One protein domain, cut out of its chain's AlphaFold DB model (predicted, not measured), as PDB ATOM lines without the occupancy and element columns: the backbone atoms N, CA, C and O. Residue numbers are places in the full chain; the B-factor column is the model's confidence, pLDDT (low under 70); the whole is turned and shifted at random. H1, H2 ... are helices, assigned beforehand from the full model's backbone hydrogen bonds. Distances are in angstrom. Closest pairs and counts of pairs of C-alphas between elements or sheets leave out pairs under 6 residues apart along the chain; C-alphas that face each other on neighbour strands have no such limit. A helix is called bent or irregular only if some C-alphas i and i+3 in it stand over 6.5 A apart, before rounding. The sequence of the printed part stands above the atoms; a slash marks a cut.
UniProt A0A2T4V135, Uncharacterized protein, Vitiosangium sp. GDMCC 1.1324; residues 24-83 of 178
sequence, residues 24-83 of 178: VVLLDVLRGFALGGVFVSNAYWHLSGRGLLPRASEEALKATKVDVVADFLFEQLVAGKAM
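What this domain is: This is residues 24 to 83 of the 178 residues of an uncharacterized protein of Vitiosangium sp. GDMCC 1.1324 (UniProt A0A2T4V135). One long helix, H1, makes one side of a narrow, open triangle; H3 folds back along it the opposite way as the second side and meets it with its last residues, 75 to 83, while the short helix H2 and its links close the wide end. The two long helices splay apart from that meeting place as a V, and residues 24 to 29, most of them in H1, stick out beyond it. The printed part has 60 residues with three named helices, in the order H1, H2, H3, and no named strand, and its class is all helix. The whole is loose, with a radius of gyration of the C-alphas of 14.3 A, and the C-alphas span 48 by 22 by 11 A along their three main axes.

Where its parts are: H1, the longest helix, covers residues 25 to 47, from C-alpha 25 at (2.959, 36.964, 35.033) to C-alpha 47 at (23.019, 46.565, 13.593), a length of 30.9 A. It is neither bent nor irregular, but only just: C-alphas 44 and 47 are 6.1 A apart. H3 covers residues 65 to 83 and is 25.9 A long, ending with C-alpha 83 at (5.001, 42.836, 16.195). It too is neither bent nor irregular, but only just, with C-alphas 77 and 80 at 6.1 A. H2 covers residues 55 to 61 and is 9.9 A long.

How they stand to each other: H1 and H3 touch, with 15 pairs of C-alphas within 8 A. The closest C-alphas are those of Ala 34 and Ala 82, 4.8 A apart. H1 touches H3 with residues 33 to 41 alone, and H3 touches H1 with residues 75 to 83 alone. The two run opposite ways at a steep tilt of 36 degrees, only just past shallow, and their centres are 14.9 A apart. H2 and H3 are close but not clearly touching: their closest C-alphas, those of Leu 61 and Asp 67, are 7.7 A apart. Their lines are about perpendicular, at 73 degrees. H1 and H2 are apart. In H1 and H2 every O i to N i+4 pair is within hydrogen-bond range; in H3 13 of 15 are.

The domain as a whole: The two C-alphas farthest apart are those of Val 24 and Ala 56, at 48.0 A, while the first and last printed C-alphas, of Val 24 and Met 83, are 20.3 A apart. Residues 24 to 29, of which 25 to 29 belong to H1, stand free. The printed part has no cut. The link from H1 to H2 is short, with 7 residues between them, and the link from H2 to H3 is tight, with 3. Mean pLDDT of the printed part is 81.3; residues 49 to 52 and 55 to 63 are under 70.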
ATOM      1  N   VAL A  24      -0.546  39.545  35.997       82.69
ATOM      2  CA  VAL A  24      -0.622  38.356  35.147       82.69
ATOM      3  C   VAL A  24       0.780  38.087  34.614       82.69
ATOM      4  O   VAL A  24       1.157  38.605  33.566       82.69
ATOM      5  N   VAL A  25       1.553  37.285  35.350       86.19
ATOM      6  CA  VAL A  25       2.959  36.964  35.033       86.19
ATOM      7  C   VAL A  25       3.121  36.502  33.584       86.19
ATOM      8  O   VAL A  25       4.050  36.922  32.901       86.19
ATOM      9  N   LEU A  26       2.173  35.709  33.075       87.25
ATOM     10  CA  LEU A  26       2.165  35.266  31.682       87.25
ATOM     11  C   LEU A  26       2.167  36.441  30.688       87.25
ATOM     12  O   LEU A  26       2.902  36.400  29.706       87.25
ATOM     13  N   LEU A  27       1.386  37.498  30.935       88.38
ATOM     14  CA  LEU A  27       1.349  38.670  30.051       88.38
ATOM     15  C   LEU A  27       2.666  39.439  30.077       88.38
ATOM     16  O   LEU A  27       3.105  39.924  29.036       88.38
ATOM     17  N   ASP A  28       3.304  39.532  31.240       88.44
ATOM     18  CA  ASP A  28       4.586  40.218  31.374       88.44
ATOM     19  C   ASP A  28       5.705  39.440  30.659       88.44
ATOM     20  O   ASP A  28       6.483  40.034  29.908       88.44
ATOM     21  N   VAL A  29       5.727  38.107  30.784       91.00
ATOM     22  CA  VAL A  29       6.662  37.232  30.053       91.00
ATOM     23  C   VAL A  29       6.437  37.321  28.544       91.00
ATOM     24  O   VAL A  29       7.392  37.504  27.790       91.00
ATOM     25  N   LEU A  30       5.183  37.247  28.088       91.56
ATOM     26  CA  LEU A  30       4.854  37.343  26.666       91.56
ATOM     27  C   LEU A  30       5.235  38.705  26.077       91.56
ATOM     28  O   LEU A  30       5.699  38.770  24.939       91.56
ATOM     29  N   ARG A  31       5.094  39.795  26.843       90.44
ATOM     30  CA  ARG A  31       5.555  41.125  26.416       90.44
ATOM     31  C   ARG A  31       7.066  41.185  26.295       90.44
ATOM     32  O   ARG A  31       7.556  41.703  25.296       90.44
ATOM     33  N   GLY A  32       7.786  40.655  27.283       91.50
ATOM     34  CA  GLY A  32       9.245  40.560  27.235       91.50
ATOM     35  C   GLY A  32       9.717  39.753  26.026       91.50
ATOM     36  O   GLY A  32      10.602  40.194  25.300       91.50
ATOM     37  N   PHE A  33       9.063  38.624  25.750       93.06
ATOM     38  CA  PHE A  33       9.336  37.795  24.577       93.06
ATOM     39  C   PHE A  33       9.076  38.540  23.260       93.06
ATOM     40  O   PHE A  33       9.932  38.551  22.376       93.06
ATOM     41  N   ALA A  34       7.929  39.216  23.139       92.38
ATOM     42  CA  ALA A  34       7.595  39.988  21.946       92.38
ATOM     43  C   ALA A  34       8.584  41.147  21.724       92.38
ATOM     44  O   ALA A  34       9.045  41.359  20.603       92.38
ATOM     45  N   LEU A  35       8.968  41.851  22.792       90.62
ATOM     46  CA  LEU A  35       9.970  42.913  22.735       90.62
ATOM     47  C   LEU A  35      11.355  42.373  22.342       90.62
ATOM     48  O   LEU A  35      12.049  43.003  21.549       90.62
ATOM     49  N   GLY A  36      11.727  41.186  22.830       91.81
ATOM     50  CA  GLY A  36      12.931  40.476  22.401       91.81
ATOM     51  C   GLY A  36      12.923  40.177  20.900       91.81
ATOM     52  O   GLY A  36      13.909  40.442  20.219       91.81
ATOM     53  N   GLY A  37      11.795  39.718  20.352       89.94
ATOM     54  CA  GLY A  37      11.643  39.512  18.907       89.94
ATOM     55  C   GLY A  37      11.780  40.806  18.093       89.94
ATOM     56  O   GLY A  37      12.482  40.827  17.082       89.94
ATOM     57  N   VAL A  38      11.187  41.910  18.564       88.56
ATOM     58  CA  VAL A  38      11.355  43.240  17.945       88.56
ATOM     59  C   VAL A  38      12.819  43.687  17.992       88.56
ATOM     60  O   VAL A  38      13.328  44.217  17.004       88.56
ATOM     61  N   PHE A  39      13.515  43.447  19.104       88.94
ATOM     62  CA  PHE A  39      14.939  43.747  19.229       88.94
ATOM     63  C   PHE A  39      15.782  42.941  18.234       88.94
ATOM     64  O   PHE A  39      16.583  43.531  17.515       88.94
ATOM     65  N   VAL A  40      15.563  41.625  18.129       89.69
ATOM     66  CA  VAL A  40      16.280  40.763  17.172       89.69
ATOM     67  C   VAL A  40      16.046  41.231  15.735       89.69
ATOM     68  O   VAL A  40      16.998  41.331  14.963       89.69
ATOM     69  N   SER A  41      14.809  41.590  15.386       87.19
ATOM     70  CA  SER A  41      14.485  42.153  14.071       87.19
ATOM     71  C   SER A  41      15.252  43.449  13.787       87.19
ATOM     72  O   SER A  41      15.799  43.620  12.701       87.19
ATOM     73  N   ASN A  42      15.318  44.366  14.755       85.62
ATOM     74  CA  ASN A  42      16.051  45.623  14.589       85.62
ATOM     75  C   ASN A  42      17.565  45.397  14.502       85.62
ATOM     76  O   ASN A  42      18.234  46.004  13.668       85.62
ATOM     77  N   ALA A  43      18.109  44.489  15.314       85.25
ATOM     78  CA  ALA A  43      19.512  44.105  15.237       85.25
ATOM     79  C   ALA A  43      19.851  43.516  13.856       85.25
ATOM     80  O   ALA A  43      20.872  43.875  13.269       85.25
ATOM     81  N   TYR A  44      18.969  42.678  13.303       83.06
ATOM     82  CA  TYR A  44      19.148  42.095  11.976       83.06
ATOM     83  C   TYR A  44      19.193  43.147  10.867       83.06
ATOM     84  O   TYR A  44      20.107  43.125  10.049       83.06
ATOM     85  N   TRP A  45      18.249  44.087  10.841       74.69
ATOM     86  CA  TRP A  45      18.163  45.069   9.755       74.69
ATOM     87  C   TRP A  45      19.198  46.175   9.844       74.69
ATOM     88  O   TRP A  45      19.688  46.676   8.828       74.69
ATOM     89  N   HIS A  46      19.537  46.561  11.064       75.44
ATOM     90  CA  HIS A  46      20.249  47.797  11.260       75.44
ATOM     91  C   HIS A  46      21.608  47.652  11.928       75.44
ATOM     92  O   HIS A  46      22.558  48.310  11.507       75.44
ATOM     93  N   LEU A  47      21.733  46.783  12.932       74.88
ATOM     94  CA  LEU A  47      23.019  46.565  13.593       74.88
ATOM     95  C   LEU A  47      23.973  45.740  12.717       74.88
ATOM     96  O   LEU A  47      25.185  45.898  12.810       74.88
ATOM     97  N   SER A  48      23.430  44.929  11.806       72.94
ATOM     98  CA  SER A  48      24.206  44.214  10.784       72.94
ATOM     99  C   SER A  48      24.860  45.128   9.737       72.94
ATOM    100  O   SER A  48      25.604  44.643   8.888       72.94
ATOM    101  N   GLY A  49      24.563  46.434   9.745       67.81
ATOM    102  CA  GLY A  49      25.058  47.386   8.751       67.81
ATOM    103  C   GLY A  49      24.325  47.337   7.408       67.81
ATOM    104  O   GLY A  49      24.538  48.225   6.586       67.81
ATOM    105  N   ARG A  50      23.411  46.374   7.194       69.12
ATOM    106  CA  ARG A  50      22.607  46.252   5.963       69.12
ATOM    107  C   ARG A  50      21.824  47.519   5.633       69.12
ATOM    108  O   ARG A  50      21.821  47.938   4.484       69.12
ATOM    109  N   GLY A  51      21.250  48.185   6.635       65.38
ATOM    110  CA  GLY A  51      20.544  49.457   6.442       65.38
ATOM    111  C   GLY A  51      21.415  50.639   5.983       65.38
ATOM    112  O   GLY A  51      20.864  51.670   5.610       65.38
ATOM    113  N   LEU A  52      22.748  50.512   6.015       67.88
ATOM    114  CA  LEU A  52      23.701  51.524   5.545       67.88
ATOM    115  C   LEU A  52      24.304  51.186   4.172       67.88
ATOM    116  O   LEU A  52      25.023  52.012   3.604       67.88
ATOM    117  N   LEU A  53      24.052  49.983   3.645       71.69
ATOM    118  CA  LEU A  53      24.590  49.574   2.354       71.69
ATOM    119  C   LEU A  53      23.884  50.326   1.212       71.69
ATOM    120  O   LEU A  53      22.662  50.483   1.230       71.69
ATOM    121  N   PRO A  54      24.624  50.746   0.168       74.00
ATOM    122  CA  PRO A  54      24.015  51.161  -1.087       74.00
ATOM    123  C   PRO A  54      23.127  50.038  -1.634       74.00
ATOM    124  O   PRO A  54      23.519  48.872  -1.589       74.00
ATOM    125  N   ARG A  55      21.966  50.382  -2.208       66.25
ATOM    126  CA  ARG A  55      20.984  49.400  -2.718       66.25
ATOM    127  C   ARG A  55      21.599  48.338  -3.642       66.25
ATOM    128  O   ARG A  55      21.271  47.167  -3.525       66.25
ATOM    129  N   ALA A  56      22.567  48.723  -4.477       64.88
ATOM    130  CA  ALA A  56      23.291  47.801  -5.358       64.88
ATOM    131  C   ALA A  56      24.102  46.725  -4.599       64.88
ATOM    132  O   ALA A  56      24.221  45.592  -5.059       64.88
ATOM    133  N   SER A  57      24.644  47.056  -3.425       66.06
ATOM    134  CA  SER A  57      25.371  46.115  -2.564       66.06
ATOM    135  C   SER A  57      24.423  45.236  -1.740       66.06
ATOM    136  O   SER A  57      24.769  44.107  -1.402       66.06
ATOM    137  N   GLU A  58      23.222  45.730  -1.428       66.19
ATOM    138  CA  GLU A  58      22.161  44.946  -0.785       66.19
ATOM    139  C   GLU A  58      21.604  43.875  -1.738       66.19
ATOM    140  O   GLU A  58      21.440  42.718  -1.351       66.19
ATOM    141  N   GLU A  59      21.385  44.227  -3.006       64.69
ATOM    142  CA  GLU A  59      20.973  43.281  -4.052       64.69
ATOM    143  C   GLU A  59      22.039  42.206  -4.305       64.69
ATOM    144  O   GLU A  59      21.704  41.037  -4.495       64.69
ATOM    145  N   ALA A  60      23.324  42.561  -4.203       64.44
ATOM    146  CA  ALA A  60      24.422  41.599  -4.271       64.44
ATOM    147  C   ALA A  60      24.461  40.631  -3.068       64.44
ATOM    148  O   ALA A  60      24.907  39.496  -3.213       64.44
ATOM    149  N   LEU A  61      23.965  41.034  -1.890       64.31
ATOM    150  CA  LEU A  61      23.795  40.138  -0.733       64.31
ATOM    151  C   LEU A  61      22.584  39.205  -0.872       64.31
ATOM    152  O   LEU A  61      22.543  38.174  -0.210       64.31
ATOM    153  N   LYS A  62      21.622  39.546  -1.735       66.38
ATOM    154  CA  LYS A  62      20.473  38.706  -2.116       66.38
ATOM    155  C   LYS A  62      20.783  37.820  -3.333       66.38
ATOM    156  O   LYS A  62      19.869  37.324  -3.990       66.38
ATOM    157  N   ALA A  63      22.067  37.616  -3.646       63.88
ATOM    158  CA  ALA A  63      22.517  36.911  -4.846       63.88
ATOM    159  C   ALA A  63      22.010  35.462  -4.943       63.88
ATOM    160  O   ALA A  63      21.858  34.944  -6.053       63.88
ATOM    161  N   THR A  64      21.707  34.806  -3.817       79.06
ATOM    162  CA  THR A  64      21.186  33.434  -3.806       79.06
ATOM    163  C   THR A  64      19.693  33.405  -3.495       79.06
ATOM    164  O   THR A  64      19.217  34.048  -2.563       79.06
ATOM    165  N   LYS A  65      18.940  32.535  -4.184       79.62
ATOM    166  CA  LYS A  65      17.529  32.244  -3.844       79.62
ATOM    167  C   LYS A  65      17.342  31.804  -2.384       79.62
ATOM    168  O   LYS A  65      16.279  32.029  -1.818       79.62
ATOM    169  N   VAL A  66      18.362  31.184  -1.786       84.06
ATOM    170  CA  VAL A  66      18.359  30.771  -0.375       84.06
ATOM    171  C   VAL A  66      18.336  31.984   0.554       84.06
ATOM    172  O   VAL A  66      17.559  31.983   1.502       84.06
ATOM    173  N   ASP A  67      19.108  33.029   0.247       81.50
ATOM    174  CA  ASP A  67      19.172  34.253   1.053       81.50
ATOM    175  C   ASP A  67      17.826  34.987   1.030       81.50
ATOM    176  O   ASP A  67      17.306  35.370   2.073       81.50
ATOM    177  N   VAL A  68      17.188  35.062  -0.143       82.25
ATOM    178  CA  VAL A  68      15.850  35.660  -0.299       82.25
ATOM    179  C   VAL A  68      14.787  34.900   0.500       82.25
ATOM    180  O   VAL A  68      13.947  35.510   1.159       82.25
ATOM    181  N   VAL A  69      14.807  33.564   0.458       87.12
ATOM    182  CA  VAL A  69      13.854  32.743   1.219       87.12
ATOM    183  C   VAL A  69      14.114  32.854   2.722       87.12
ATOM    184  O   VAL A  69      13.161  32.927   3.495       87.12
ATOM    185  N   ALA A  70      15.378  32.891   3.146       86.19
ATOM    186  CA  ALA A  70      15.745  33.060   4.547       86.19
ATOM    187  C   ALA A  70      15.302  34.428   5.091       86.19
ATOM    188  O   ALA A  70      14.681  34.473   6.154       86.19
ATOM    189  N   ASP A  71      15.540  35.510   4.342       84.88
ATOM    190  CA  ASP A  71      15.084  36.863   4.685       84.88
ATOM    191  C   ASP A  71      13.557  36.914   4.810       84.88
ATOM    192  O   ASP A  71      13.031  37.383   5.819       84.88
ATOM    193  N   PHE A  72      12.837  36.347   3.838       86.19
ATOM    194  CA  PHE A  72      11.376  36.291   3.869       86.19
ATOM    195  C   PHE A  72      10.846  35.515   5.085       86.19
ATOM    196  O   PHE A  72       9.923  35.959   5.772       86.19
ATOM    197  N   LEU A  73      11.426  34.348   5.381       88.00
ATOM    198  CA  LEU A  73      11.032  33.560   6.547       88.00
ATOM    199  C   LEU A  73      11.332  34.301   7.850       88.00
ATOM    200  O   LEU A  73      10.513  34.259   8.767       88.00
ATOM    201  N   PHE A  74      12.465  34.997   7.936       87.81
ATOM    202  CA  PHE A  74      12.815  35.800   9.101       87.81
ATOM    203  C   PHE A  74      11.828  36.956   9.305       87.81
ATOM    204  O   PHE A  74      11.293  37.122  10.404       87.81
ATOM    205  N   GLU A  75      11.522  37.714   8.251       85.06
ATOM    206  CA  GLU A  75      10.538  38.794   8.309       85.06
ATOM    207  C   GLU A  75       9.171  38.280   8.767       85.06
ATOM    208  O   GLU A  75       8.587  38.829   9.701       85.06
ATOM    209  N   GLN A  76       8.678  37.182   8.195       86.62
ATOM    210  CA  GLN A  76       7.331  36.710   8.506       86.62
ATOM    211  C   GLN A  76       7.227  35.971   9.839       86.62
ATOM    212  O   GLN A  76       6.225  36.125  10.541       86.62
ATOM    213  N   LEU A  77       8.226  35.166  10.207       87.75
ATOM    214  CA  LEU A  77       8.174  34.334  11.413       87.75
ATOM    215  C   LEU A  77       8.718  35.036  12.652       87.75
ATOM    216  O   LEU A  77       8.259  34.733  13.750       87.75
ATOM    217  N   VAL A  78       9.667  35.959  12.497       87.75
ATOM    218  CA  VAL A  78      10.274  36.670  13.627       87.75
ATOM    219  C   VAL A  78       9.678  38.063  13.731       87.75
ATOM    220  O   VAL A  78       8.942  38.335  14.680       87.75
ATOM    221  N   ALA A  79       9.924  38.927  12.745       85.44
ATOM    222  CA  ALA A  79       9.532  40.333  12.829       85.44
ATOM    223  C   ALA A  79       8.002  40.502  12.867       85.44
ATOM    224  O   ALA A  79       7.454  41.102  13.796       85.44
ATOM    225  N   GLY A  80       7.298  39.909  11.902       86.56
ATOM    226  CA  GLY A  80       5.847  40.002  11.770       86.56
ATOM    227  C   GLY A  80       5.108  39.381  12.954       86.56
ATOM    228  O   GLY A  80       4.190  39.996  13.504       86.56
ATOM    229  N   LYS A  81       5.531  38.195  13.417       90.88
ATOM    230  CA  LYS A  81       4.928  37.542  14.595       90.88
ATOM    231  C   LYS A  81       5.192  38.332  15.874       90.88
ATOM    232  O   LYS A  81       4.258  38.517  16.650       90.88
ATOM    233  N   ALA A  82       6.415  38.819  16.092       90.56
ATOM    234  CA  ALA A  82       6.759  39.590  17.286       90.56
ATOM    235  C   ALA A  82       5.953  40.893  17.371       90.56
ATOM    236  O   ALA A  82       5.375  41.184  18.419       90.56
ATOM    237  N   MET A  83       5.838  41.634  16.263       88.50
ATOM    238  CA  MET A  83       5.001  42.836  16.195       88.50
ATOM    239  C   MET A  83       3.521  42.514  16.425       88.50
ATOM    240  O   MET A  83       2.864  43.194  17.209       88.50
TER     241      MET A  83